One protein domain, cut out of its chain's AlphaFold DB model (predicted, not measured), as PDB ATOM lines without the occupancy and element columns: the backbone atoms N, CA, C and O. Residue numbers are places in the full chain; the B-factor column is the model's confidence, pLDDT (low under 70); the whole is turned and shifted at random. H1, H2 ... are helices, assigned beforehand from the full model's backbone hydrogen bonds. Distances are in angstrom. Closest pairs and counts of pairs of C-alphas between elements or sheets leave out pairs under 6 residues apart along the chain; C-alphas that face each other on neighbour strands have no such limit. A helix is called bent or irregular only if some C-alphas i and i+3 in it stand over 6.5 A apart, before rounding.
ATOM      1  N   GLY A 602     200.526 164.577 181.842       88.19
ATOM      2  CA  GLY A 602     200.124 165.071 180.522       88.19
ATOM      3  C   GLY A 602     201.200 165.886 179.797       88.19
ATOM      4  O   GLY A 602     201.174 165.973 178.573       88.19
ATOM      5  N   SER A 603     202.193 166.429 180.507       90.00
ATOM      6  CA  SER A 603     203.331 167.112 179.879       90.00
ATOM      7  C   SER A 603     204.230 166.156 179.102       90.00
ATOM      8  O   SER A 603     204.906 166.606 178.184       90.00
ATOM      9  N   LEU A 604     204.198 164.851 179.397       89.88
ATOM     10  CA  LEU A 604     204.910 163.837 178.619       89.88
ATOM     11  C   LEU A 604     204.438 163.786 177.159       89.88
ATOM     12  O   LEU A 604     205.221 163.449 176.280       89.88
ATOM     13  N   LEU A 605     203.198 164.193 176.859       87.44
ATOM     14  CA  LEU A 605     202.706 164.265 175.479       87.44
ATOM     15  C   LEU A 605     203.467 165.286 174.618       87.44
ATOM     16  O   LEU A 605     203.409 165.199 173.392       87.44
ATOM     17  N   LYS A 606     204.186 166.231 175.239       85.44
ATOM     18  CA  LYS A 606     204.839 167.358 174.557       85.44
ATOM     19  C   LYS A 606     206.115 166.981 173.819       85.44
ATOM     20  O   LYS A 606     206.486 167.709 172.907       85.44
ATOM     21  N   THR A 607     206.780 165.883 174.190       88.44
ATOM     22  CA  THR A 607     208.002 165.437 173.501       88.44
ATOM     23  C   THR A 607     207.930 163.982 173.055       88.44
ATOM     24  O   THR A 607     207.225 163.178 173.658       88.44
ATOM     25  N   ALA A 608     208.689 163.600 172.026       86.50
ATOM     26  CA  ALA A 608     208.720 162.231 171.519       86.50
ATOM     27  C   ALA A 608     209.218 161.251 172.591       86.50
ATOM     28  O   ALA A 608     208.628 160.190 172.792       86.50
ATOM     29  N   LYS A 609     210.257 161.648 173.341       89.94
ATOM     30  CA  LYS A 609     210.754 160.890 174.500       89.94
ATOM     31  C   LYS A 609     209.694 160.780 175.598       89.94
ATOM     32  O   LYS A 609     209.513 159.705 176.160       89.94
ATOM     33  N   GLY A 610     208.978 161.871 175.877       90.31
ATOM     34  CA  GLY A 610     207.897 161.886 176.855       90.31
ATOM     35  C   GLY A 610     206.761 160.939 176.465       90.31
ATOM     36  O   GLY A 610     206.352 160.124 177.287       90.31
ATOM     37  N   ARG A 611     206.313 160.963 175.203       90.38
ATOM     38  CA  ARG A 611     205.266 160.069 174.681       90.38
ATOM     39  C   ARG A 611     205.640 158.597 174.869       90.38
ATOM     40  O   ARG A 611     204.825 157.835 175.377       90.38
ATOM     41  N   ALA A 612     206.891 158.226 174.588       89.06
ATOM     42  CA  ALA A 612     207.386 156.869 174.832       89.06
ATOM     43  C   ALA A 612     207.355 156.478 176.326       89.06
ATOM     44  O   ALA A 612     207.005 155.347 176.666       89.06
ATOM     45  N   VAL A 613     207.681 157.404 177.235       88.31
ATOM     46  CA  VAL A 613     207.563 157.182 178.690       88.31
ATOM     47  C   VAL A 613     206.097 157.071 179.122       88.31
ATOM     48  O   VAL A 613     205.764 156.224 179.947       88.31
ATOM     49  N   LEU A 614     205.201 157.883 178.556       87.25
ATOM     50  CA  LEU A 614     203.769 157.820 178.848       87.25
ATOM     51  C   LEU A 614     203.162 156.481 178.416       87.25
ATOM     52  O   LEU A 614     202.409 155.882 179.178       87.25
ATOM     53  N   GLU A 615     203.526 155.971 177.239       84.62
ATOM     54  CA  GLU A 615     203.112 154.638 176.787       84.62
ATOM     55  C   GLU A 615     203.550 153.549 177.777       84.62
ATOM     56  O   GLU A 615     202.752 152.685 178.150       84.62
ATOM     57  N   GLN A 616     204.785 153.630 178.286       81.38
ATOM     58  CA  GLN A 616     205.286 152.727 179.328       81.38
ATOM     59  C   GLN A 616     204.513 152.847 180.645       81.38
ATOM     60  O   GLN A 616     204.253 151.832 181.288       81.38
ATOM     61  N   LEU A 617     204.110 154.060 181.030       77.62
ATOM     62  CA  LEU A 617     203.289 154.319 182.216       77.62
ATOM     63  C   LEU A 617     201.853 153.791 182.079       77.62
ATOM     64  O   LEU A 617     201.249 153.393 183.073       77.62
ATOM     65  N   MET A 618     201.296 153.776 180.866       73.62
ATOM     66  CA  MET A 618     199.918 153.338 180.606       73.62
ATOM     67  C   MET A 618     199.783 151.818 180.403       73.62
ATOM     68  O   MET A 618     198.710 151.264 180.643       73.62
ATOM     69  N   LEU A 619     200.859 151.124 180.011       63.28
ATOM     70  CA  LEU A 619     200.884 149.668 179.790       63.28
ATOM     71  C   LEU A 619     200.485 148.802 181.014       63.28
ATOM     72  O   LEU A 619     199.824 147.782 180.809       63.28
ATOM     73  N   PRO A 620     200.850 149.138 182.268       60.19
ATOM     74  CA  PRO A 620     200.405 148.404 183.457       60.19
ATOM     75  C   PRO A 620     198.940 148.672 183.827       60.19
ATOM     76  O   PRO A 620     198.260 147.767 184.304       60.19
ATOM     77  N   MET A 621     198.437 149.889 183.585       56.31
ATOM     78  CA  MET A 621     197.067 150.285 183.947       56.31
ATOM     79  C   MET A 621     195.999 149.654 183.045       56.31
ATOM     80  O   MET A 621     194.881 149.437 183.492       56.31
ATOM     81  N   SER A 622     196.334 149.308 181.797       50.31
ATOM     82  CA  SER A 622     195.407 148.639 180.870       50.31
ATOM     83  C   SER A 622     195.194 147.146 181.156       50.31
ATOM     84  O   SER A 622     194.326 146.530 180.546       50.31
ATOM     85  N   LYS A 623     195.976 146.551 182.071       42.88
ATOM     86  CA  LYS A 623     195.901 145.124 182.436       42.88
ATOM     87  C   LYS A 623     195.150 144.843 183.743       42.88
ATOM     88  O   LYS A 623     194.986 143.675 184.086       42.88
ATOM     89  N   GLY A 624     194.708 145.875 184.463       45.72
ATOM     90  CA  GLY A 624     193.884 145.745 185.666       45.72
ATOM     91  C   GLY A 624     192.407 145.965 185.353       45.72
ATOM     92  O   GLY A 624     191.913 147.078 185.497       45.72
ATOM     93  N   GLU A 625     191.703 144.916 184.928       41.62
ATOM     94  CA  GLU A 625     190.243 144.856 185.047       41.62
ATOM     95  C   GLU A 625     189.897 144.596 186.520       41.62
ATOM     96  O   GLU A 625     189.819 143.452 186.957       41.62
ATOM     97  N   GLU A 626     189.701 145.654 187.301       41.22
ATOM     98  CA  GLU A 626     188.874 145.578 188.506       41.22
ATOM     99  C   GLU A 626     187.818 146.681 188.423       41.22
ATOM    100  O   GLU A 626     188.143 147.850 188.200       41.22
ATOM    101  N   GLU A 627     186.547 146.279 188.549       46.25
ATOM    102  CA  GLU A 627     185.365 147.143 188.631       46.25
ATOM    103  C   GLU A 627     185.618 148.272 189.640       46.25
ATOM    104  O   GLU A 627     185.535 148.090 190.856       46.25
ATOM    105  N   SER A 628     186.000 149.447 189.140       47.84
ATOM    106  CA  SER A 628     186.387 150.553 190.007       47.84
ATOM    107  C   SER A 628     185.158 151.344 190.451       47.84
ATOM    108  O   SER A 628     184.214 151.561 189.696       47.84
ATOM    109  N   THR A 629     185.218 151.819 191.689       49.47
ATOM    110  CA  THR A 629     184.273 152.622 192.488       49.47
ATOM    111  C   THR A 629     183.689 153.898 191.841       49.47
ATOM    112  O   THR A 629     183.092 154.720 192.535       49.47
ATOM    113  N   PHE A 630     183.865 154.105 190.536       50.12
ATOM    114  CA  PHE A 630     183.544 155.324 189.796       50.12
ATOM    115  C   PHE A 630     182.195 155.295 189.061       50.12
ATOM    116  O   PHE A 630     181.709 156.363 188.690       50.12
ATOM    117  N   ASP A 631     181.526 154.142 188.952       51.12
ATOM    118  CA  ASP A 631     180.160 154.051 188.394       51.12
ATOM    119  C   ASP A 631     179.118 154.858 189.200       51.12
ATOM    120  O   ASP A 631     178.035 155.178 188.713       51.12
ATOM    121  N   VAL A 632     179.467 155.264 190.426       59.00
ATOM    122  CA  VAL A 632     178.639 156.097 191.315       59.00
ATOM    123  C   VAL A 632     178.746 157.604 190.988       59.00
ATOM    124  O   VAL A 632     177.963 158.401 191.499       59.00
ATOM    125  N   LEU A 633     179.692 158.025 190.135       58.75
ATOM    126  CA  LEU A 633     180.034 159.441 189.889       58.75
ATOM    127  C   LEU A 633     179.417 160.046 188.609       58.75
ATOM    128  O   LEU A 633     179.686 161.204 188.281       58.75
ATOM    129  N   GLY A 634     178.545 159.304 187.917       67.00
ATOM    130  CA  GLY A 634     177.760 159.786 186.771       67.00
ATOM    131  C   GLY A 634     178.530 159.878 185.444       67.00
ATOM    132  O   GLY A 634     179.694 159.499 185.348       67.00
ATOM    133  N   GLU A 635     177.878 160.412 184.400       70.25
ATOM    134  CA  GLU A 635     178.366 160.423 182.998       70.25
ATOM    135  C   GLU A 635     179.738 161.103 182.795       70.25
ATOM    136  O   GLU A 635     180.409 160.884 181.787       70.25
ATOM    137  N   GLY A 636     180.190 161.920 183.752       73.00
ATOM    138  CA  GLY A 636     181.486 162.603 183.712       73.00
ATOM    139  C   GLY A 636     182.667 161.807 184.281       73.00
ATOM    140  O   GLY A 636     183.800 162.274 184.160       73.00
ATOM    141  N   ALA A 637     182.439 160.642 184.898       75.75
ATOM    142  CA  ALA A 637     183.450 159.927 185.682       75.75
ATOM    143  C   ALA A 637     184.698 159.542 184.867       75.75
ATOM    144  O   ALA A 637     185.821 159.814 185.294       75.75
ATOM    145  N   ALA A 638     184.520 159.016 183.651       71.62
ATOM    146  CA  ALA A 638     185.635 158.647 182.775       71.62
ATOM    147  C   ALA A 638     186.490 159.865 182.368       71.62
ATOM    148  O   ALA A 638     187.722 159.830 182.422       71.62
ATOM    149  N   LYS A 639     185.841 160.987 182.025       76.00
ATOM    150  CA  LYS A 639     186.527 162.241 181.671       76.00
ATOM    151  C   LYS A 639     187.252 162.842 182.876       76.00
ATOM    152  O   LYS A 639     188.354 163.367 182.725       76.00
ATOM    153  N   MET A 640     186.652 162.756 184.063       76.19
ATOM    154  CA  MET A 640     187.267 163.177 185.321       76.19
ATOM    155  C   MET A 640     188.527 162.358 185.612       76.19
ATOM    156  O   MET A 640     189.580 162.951 185.828       76.19
ATOM    157  N   GLN A 641     188.451 161.025 185.546       79.50
ATOM    158  CA  GLN A 641     189.589 160.137 185.791       79.50
ATOM    159  C   GLN A 641     190.749 160.430 184.833       79.50
ATOM    160  O   GLN A 641     191.888 160.604 185.268       79.50
ATOM    161  N   GLN A 642     190.455 160.566 183.536       79.12
ATOM    162  CA  GLN A 642     191.463 160.891 182.530       79.12
ATOM    163  C   GLN A 642     192.119 162.253 182.796       79.12
ATOM    164  O   GLN A 642     193.343 162.371 182.743       79.12
ATOM    165  N   ARG A 643     191.328 163.293 183.104       83.44
ATOM    166  CA  ARG A 643     191.856 164.632 183.410       83.44
ATOM    167  C   ARG A 643     192.696 164.634 184.685       83.44
ATOM    168  O   ARG A 643     193.793 165.175 184.659       83.44
ATOM    169  N   MET A 644     192.223 163.998 185.756       84.88
ATOM    170  CA  MET A 644     192.963 163.897 187.018       84.88
ATOM    171  C   MET A 644     194.297 163.173 186.840       84.88
ATOM    172  O   MET A 644     195.295 163.602 187.409       84.88
ATOM    173  N   PHE A 645     194.335 162.113 186.028       84.69
ATOM    174  CA  PHE A 645     195.580 161.416 185.723       84.69
ATOM    175  C   PHE A 645     196.564 162.308 184.955       84.69
ATOM    176  O   PHE A 645     197.724 162.410 185.340       84.69
ATOM    177  N   LEU A 646     196.111 163.000 183.905       86.44
ATOM    178  CA  LEU A 646     196.979 163.873 183.104       86.44
ATOM    179  C   LEU A 646     197.455 165.121 183.868       86.44
ATOM    180  O   LEU A 646     198.547 165.612 183.591       86.44
ATOM    181  N   GLU A 647     196.665 165.629 184.814       89.12
ATOM    182  CA  GLU A 647     197.009 166.758 185.695       89.12
ATOM    183  C   GLU A 647     197.915 166.344 186.869       89.12
ATOM    184  O   GLU A 647     198.492 167.202 187.532       89.12
ATOM    185  N   MET A 648     198.065 165.043 187.134       89.81
ATOM    186  CA  MET A 648     198.868 164.548 188.248       89.81
ATOM    187  C   MET A 648     200.358 164.872 188.037       89.81
ATOM    188  O   MET A 648     200.893 164.536 186.981       89.81
ATOM    189  N   PRO A 649     201.063 165.463 189.017       92.38
ATOM    190  CA  PRO A 649     202.517 165.603 188.979       92.38
ATOM    191  C   PRO A 649     203.222 164.245 188.889       92.38
ATOM    192  O   PRO A 649     202.840 163.299 189.582       92.38
ATOM    193  N   LEU A 650     204.296 164.156 188.102       89.56
ATOM    194  CA  LEU A 650     205.098 162.937 187.939       89.56
ATOM    195  C   LEU A 650     205.577 162.384 189.286       89.56
ATOM    196  O   LEU A 650     205.535 161.178 189.507       89.56
ATOM    197  N   GLY A 651     205.973 163.258 190.213       88.19
ATOM    198  CA  GLY A 651     206.435 162.885 191.549       88.19
ATOM    199  C   GLY A 651     205.368 162.217 192.419       88.19
ATOM    200  O   GLY A 651     205.719 161.453 193.308       88.19
ATOM    201  N   ILE A 652     204.076 162.451 192.156       87.44
ATOM    202  CA  ILE A 652     202.978 161.847 192.926       87.44
ATOM    203  C   ILE A 652     202.762 160.371 192.552       87.44
ATOM    204  O   ILE A 652     202.207 159.618 193.353       87.44
ATOM    205  N   LEU A 653     203.265 159.908 191.401       83.62
ATOM    206  CA  LEU A 653     203.153 158.502 190.988       83.62
ATOM    207  C   LEU A 653     203.761 157.524 192.012       83.62
ATOM    208  O   LEU A 653     203.320 156.375 192.092       83.62
ATOM    209  N   GLU A 654     204.701 157.978 192.853       81.94
ATOM    210  CA  GLU A 654     205.250 157.180 193.960       81.94
ATOM    211  C   GLU A 654     204.194 156.808 195.013       81.94
ATOM    212  O   GLU A 654     204.246 155.730 195.603       81.94
ATOM    213  N   SER A 655     203.190 157.668 195.205       79.56
ATOM    214  CA  SER A 655     202.114 157.477 196.185       79.56
ATOM    215  C   SER A 655     201.041 156.492 195.717       79.56
ATOM    216  O   SER A 655     200.291 155.972 196.539       79.56
ATOM    217  N   PHE A 656     200.972 156.213 194.411       72.31
ATOM    218  CA  PHE A 656     200.004 155.292 193.806       72.31
ATOM    219  C   PHE A 656     200.592 153.897 193.518       72.31
ATOM    220  O   PHE A 656     199.937 153.066 192.897       72.31
ATOM    221  N   GLY A 657     201.810 153.612 194.000       60.59
ATOM    222  CA  GLY A 657     202.369 152.255 194.035       60.59
ATOM    223  C   GLY A 657     202.986 151.741 192.728       60.59
ATOM    224  O   GLY A 657     203.178 150.534 192.599       60.59
ATOM    225  N   GLY A 658     203.312 152.620 191.770       65.50
ATOM    226  CA  GLY A 658     203.837 152.231 190.449       65.50
ATOM    227  C   GLY A 658     205.352 152.375 190.241       65.50
ATOM    228  O   GLY A 658     205.924 151.627 189.451       65.50
ATOM    229  N   MET A 659     206.018 153.321 190.917       78.56
ATOM    230  CA  MET A 659     207.455 153.620 190.757       78.56
ATOM    231  C   MET A 659     208.052 154.203 192.040       78.56
ATOM    232  O   MET A 659     207.363 154.895 192.784       78.56
ATOM    233  N   THR A 660     209.341 153.971 192.296       85.94
ATOM    234  CA  THR A 660     210.060 154.634 193.393       85.94
ATOM    235  C   THR A 660     210.485 156.051 193.007       85.94
ATOM    236  O   THR A 660     210.656 156.374 191.828       85.94
ATOM    237  N   ARG A 661     210.747 156.898 194.009       87.00
ATOM    238  CA  ARG A 661     211.293 158.248 193.802       87.00
ATOM    239  C   ARG A 661     212.566 158.260 192.956       87.00
ATOM    240  O   ARG A 661     212.725 159.121 192.099       87.00
ATOM    241  N   GLU A 662     213.461 157.301 193.191       88.38
ATOM    242  CA  GLU A 662     214.717 157.158 192.443       88.38
ATOM    243  C   GLU A 662     214.461 156.842 190.964       88.38
ATOM    244  O   GLU A 662     215.086 157.445 190.094       88.38
ATOM    245  N   GLN A 663     213.498 155.961 190.668       88.00
ATOM    246  CA  GLN A 663     213.100 155.649 189.292       88.00
ATOM    247  C   GLN A 663     212.512 156.876 188.586       88.00
ATOM    248  O   GLN A 663     212.892 157.170 187.455       88.00
ATOM    249  N   LEU A 664     211.642 157.632 189.262       88.56
ATOM    250  CA  LEU A 664     211.063 158.862 188.714       88.56
ATOM    251  C   LEU A 664     212.128 159.942 188.477       88.56
ATOM    252  O   LEU A 664     212.120 160.590 187.433       88.56
ATOM    253  N   MET A 665     213.080 160.108 189.401       91.25
ATOM    254  CA  MET A 665     214.215 161.017 189.207       91.25
ATOM    255  C   MET A 665     215.074 160.607 188.009       91.25
ATOM    256  O   MET A 665     215.468 161.474 187.233       91.25
ATOM    257  N   GLN A 666     215.334 159.310 187.827       91.25
ATOM    258  CA  GLN A 666     216.089 158.807 186.679       91.25
ATOM    259  C   GLN A 666     215.351 159.071 185.360       91.25
ATOM    260  O   GLN A 666     215.956 159.582 184.420       91.25
ATOM    261  N   ILE A 667     214.038 158.819 185.312       89.94
ATOM    262  CA  ILE A 667     213.193 159.127 184.148       89.94
ATOM    263  C   ILE A 667     213.256 160.620 183.816       89.94
ATOM    264  O   ILE A 667     213.501 160.981 182.669       89.94
ATOM    265  N   VAL A 668     213.092 161.498 184.810       92.19
ATOM    266  CA  VAL A 668     213.189 162.952 184.614       92.19
ATOM    267  C   VAL A 668     214.577 163.357 184.105       92.19
ATOM    268  O   VAL A 668     214.683 164.188 183.204       92.19
ATOM    269  N   GLN A 669     215.651 162.768 184.636       92.44
ATOM    270  CA  GLN A 669     217.007 163.025 184.146       92.44
ATOM    271  C   GLN A 669     217.189 162.576 182.694       92.44
ATOM    272  O   GLN A 669     217.794 163.305 181.916       92.44
ATOM    273  N   ASP A 670     216.662 161.414 182.315       90.38
ATOM    274  CA  ASP A 670     216.792 160.879 180.956       90.38
ATOM    275  C   ASP A 670     215.910 161.615 179.939       90.38
ATOM    276  O   ASP A 670     216.312 161.772 178.787       90.38
ATOM    277  N   LEU A 671     214.752 162.129 180.367       90.94
ATOM    278  CA  LEU A 671     213.899 163.005 179.561       90.94
ATOM    279  C   LEU A 671     214.556 164.362 179.256       90.94
ATOM    280  O   LEU A 671     214.242 164.961 178.231       90.94
ATOM    281  N   ASN A 672     215.449 164.832 180.133       91.62
ATOM    282  CA  ASN A 672     216.149 166.115 180.014       91.62
ATOM    283  C   ASN A 672     217.536 166.027 179.347       91.62
ATOM    284  O   ASN A 672     218.155 167.067 179.116       91.62
ATOM    285  N   LYS A 673     218.040 164.816 179.082       84.88
ATOM    286  CA  LYS A 673     219.212 164.572 178.221       84.88
ATOM    287  C   LYS A 673     218.789 164.588 176.762       84.88
ATOM    288  O   LYS A 673     219.636 164.894 175.900       84.88
TER     289      LYS A 673
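AT A GLANCE: This is residues 602 to 673 of the 673 residues of a protein of Blautia producta (UniProt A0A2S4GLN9). A loose cluster of helices sits at one end of an elongated outline: H4 and H5 form a helical hairpin, H2 runs near H5 without clearly touching it, and the short H1 makes a corner with H2. A long loop, residues 619 to 636, swings out from H2 to the far end of H3, and H3 runs from there back toward this cluster, meeting H1 near Leu 646; residues 622 to 629 and 631 to 637 stick out. The printed part has 72 residues with five named helices, H1 to H5 in chain order, and no named strand; the class is all helix. The whole is only just loose, close to compact, with a radius of gyration of the C-alphas of 13.7 A and spans of 43 by 23 by 19 A.

IN THESE COORDINATES: H1 is residues 602 to 606, beginning with C-alpha 602 at (200.124, 165.071, 180.522). H2 is residues 608 to 618, 15.5 A from first to last C-alpha. H3 is residues 637 to 647, 15.2 A long, with C-alpha 637 at (183.450, 159.927, 185.682). H4 is residues 650 to 656, 10.9 A long; it is neither bent nor irregular, but only just: C-alphas 651 and 654 are 6.3 A apart. H5 is residues 661 to 671, 15.2 A long, ending with C-alpha 671 at (213.899, 163.005, 179.561).

HOW THE PARTS SIT: H1 and H2 touch only at the corner by their link; their closest C-alphas, those of Leu 604 and Gly 610, are 4.0 A apart. H1 also touches H3, where the closest C-alphas, those of Gly 602 and Leu 646, are 4.2 A apart. H4 and H5 touch and form a hairpin, at a shallow tilt of 30 degrees, opposite ways; their closest C-alphas are those of Glu 654 and Arg 661, 6.1 A apart. H2 and H5 are close but not clearly touching, at a shallow tilt of 31 degrees, opposite ways; their closest C-alphas, those of Lys 609 and Leu 671, are 6.3 A apart. H2 and H4 are apart, and so are H3 and H5. In H2, H3 and H5 every O i to N i+4 pair is within hydrogen-bond range; in H1 0 of 1 and in H4 0 of 3 are, beside 2 of 2 and 3 of 4 O i to N i+3 pairs.

THE WHOLE: The two C-alphas farthest apart are those of Val 632 and Lys 673, the chain's last residue, at 43.5 A. The printed part has no cut. The link from H2 to H3, 18 residues, is long; the other three links are tight. The mean pLDDT of the printed part is 77.1, and it is under 70 at residues 619 to 634 and 657 to 658.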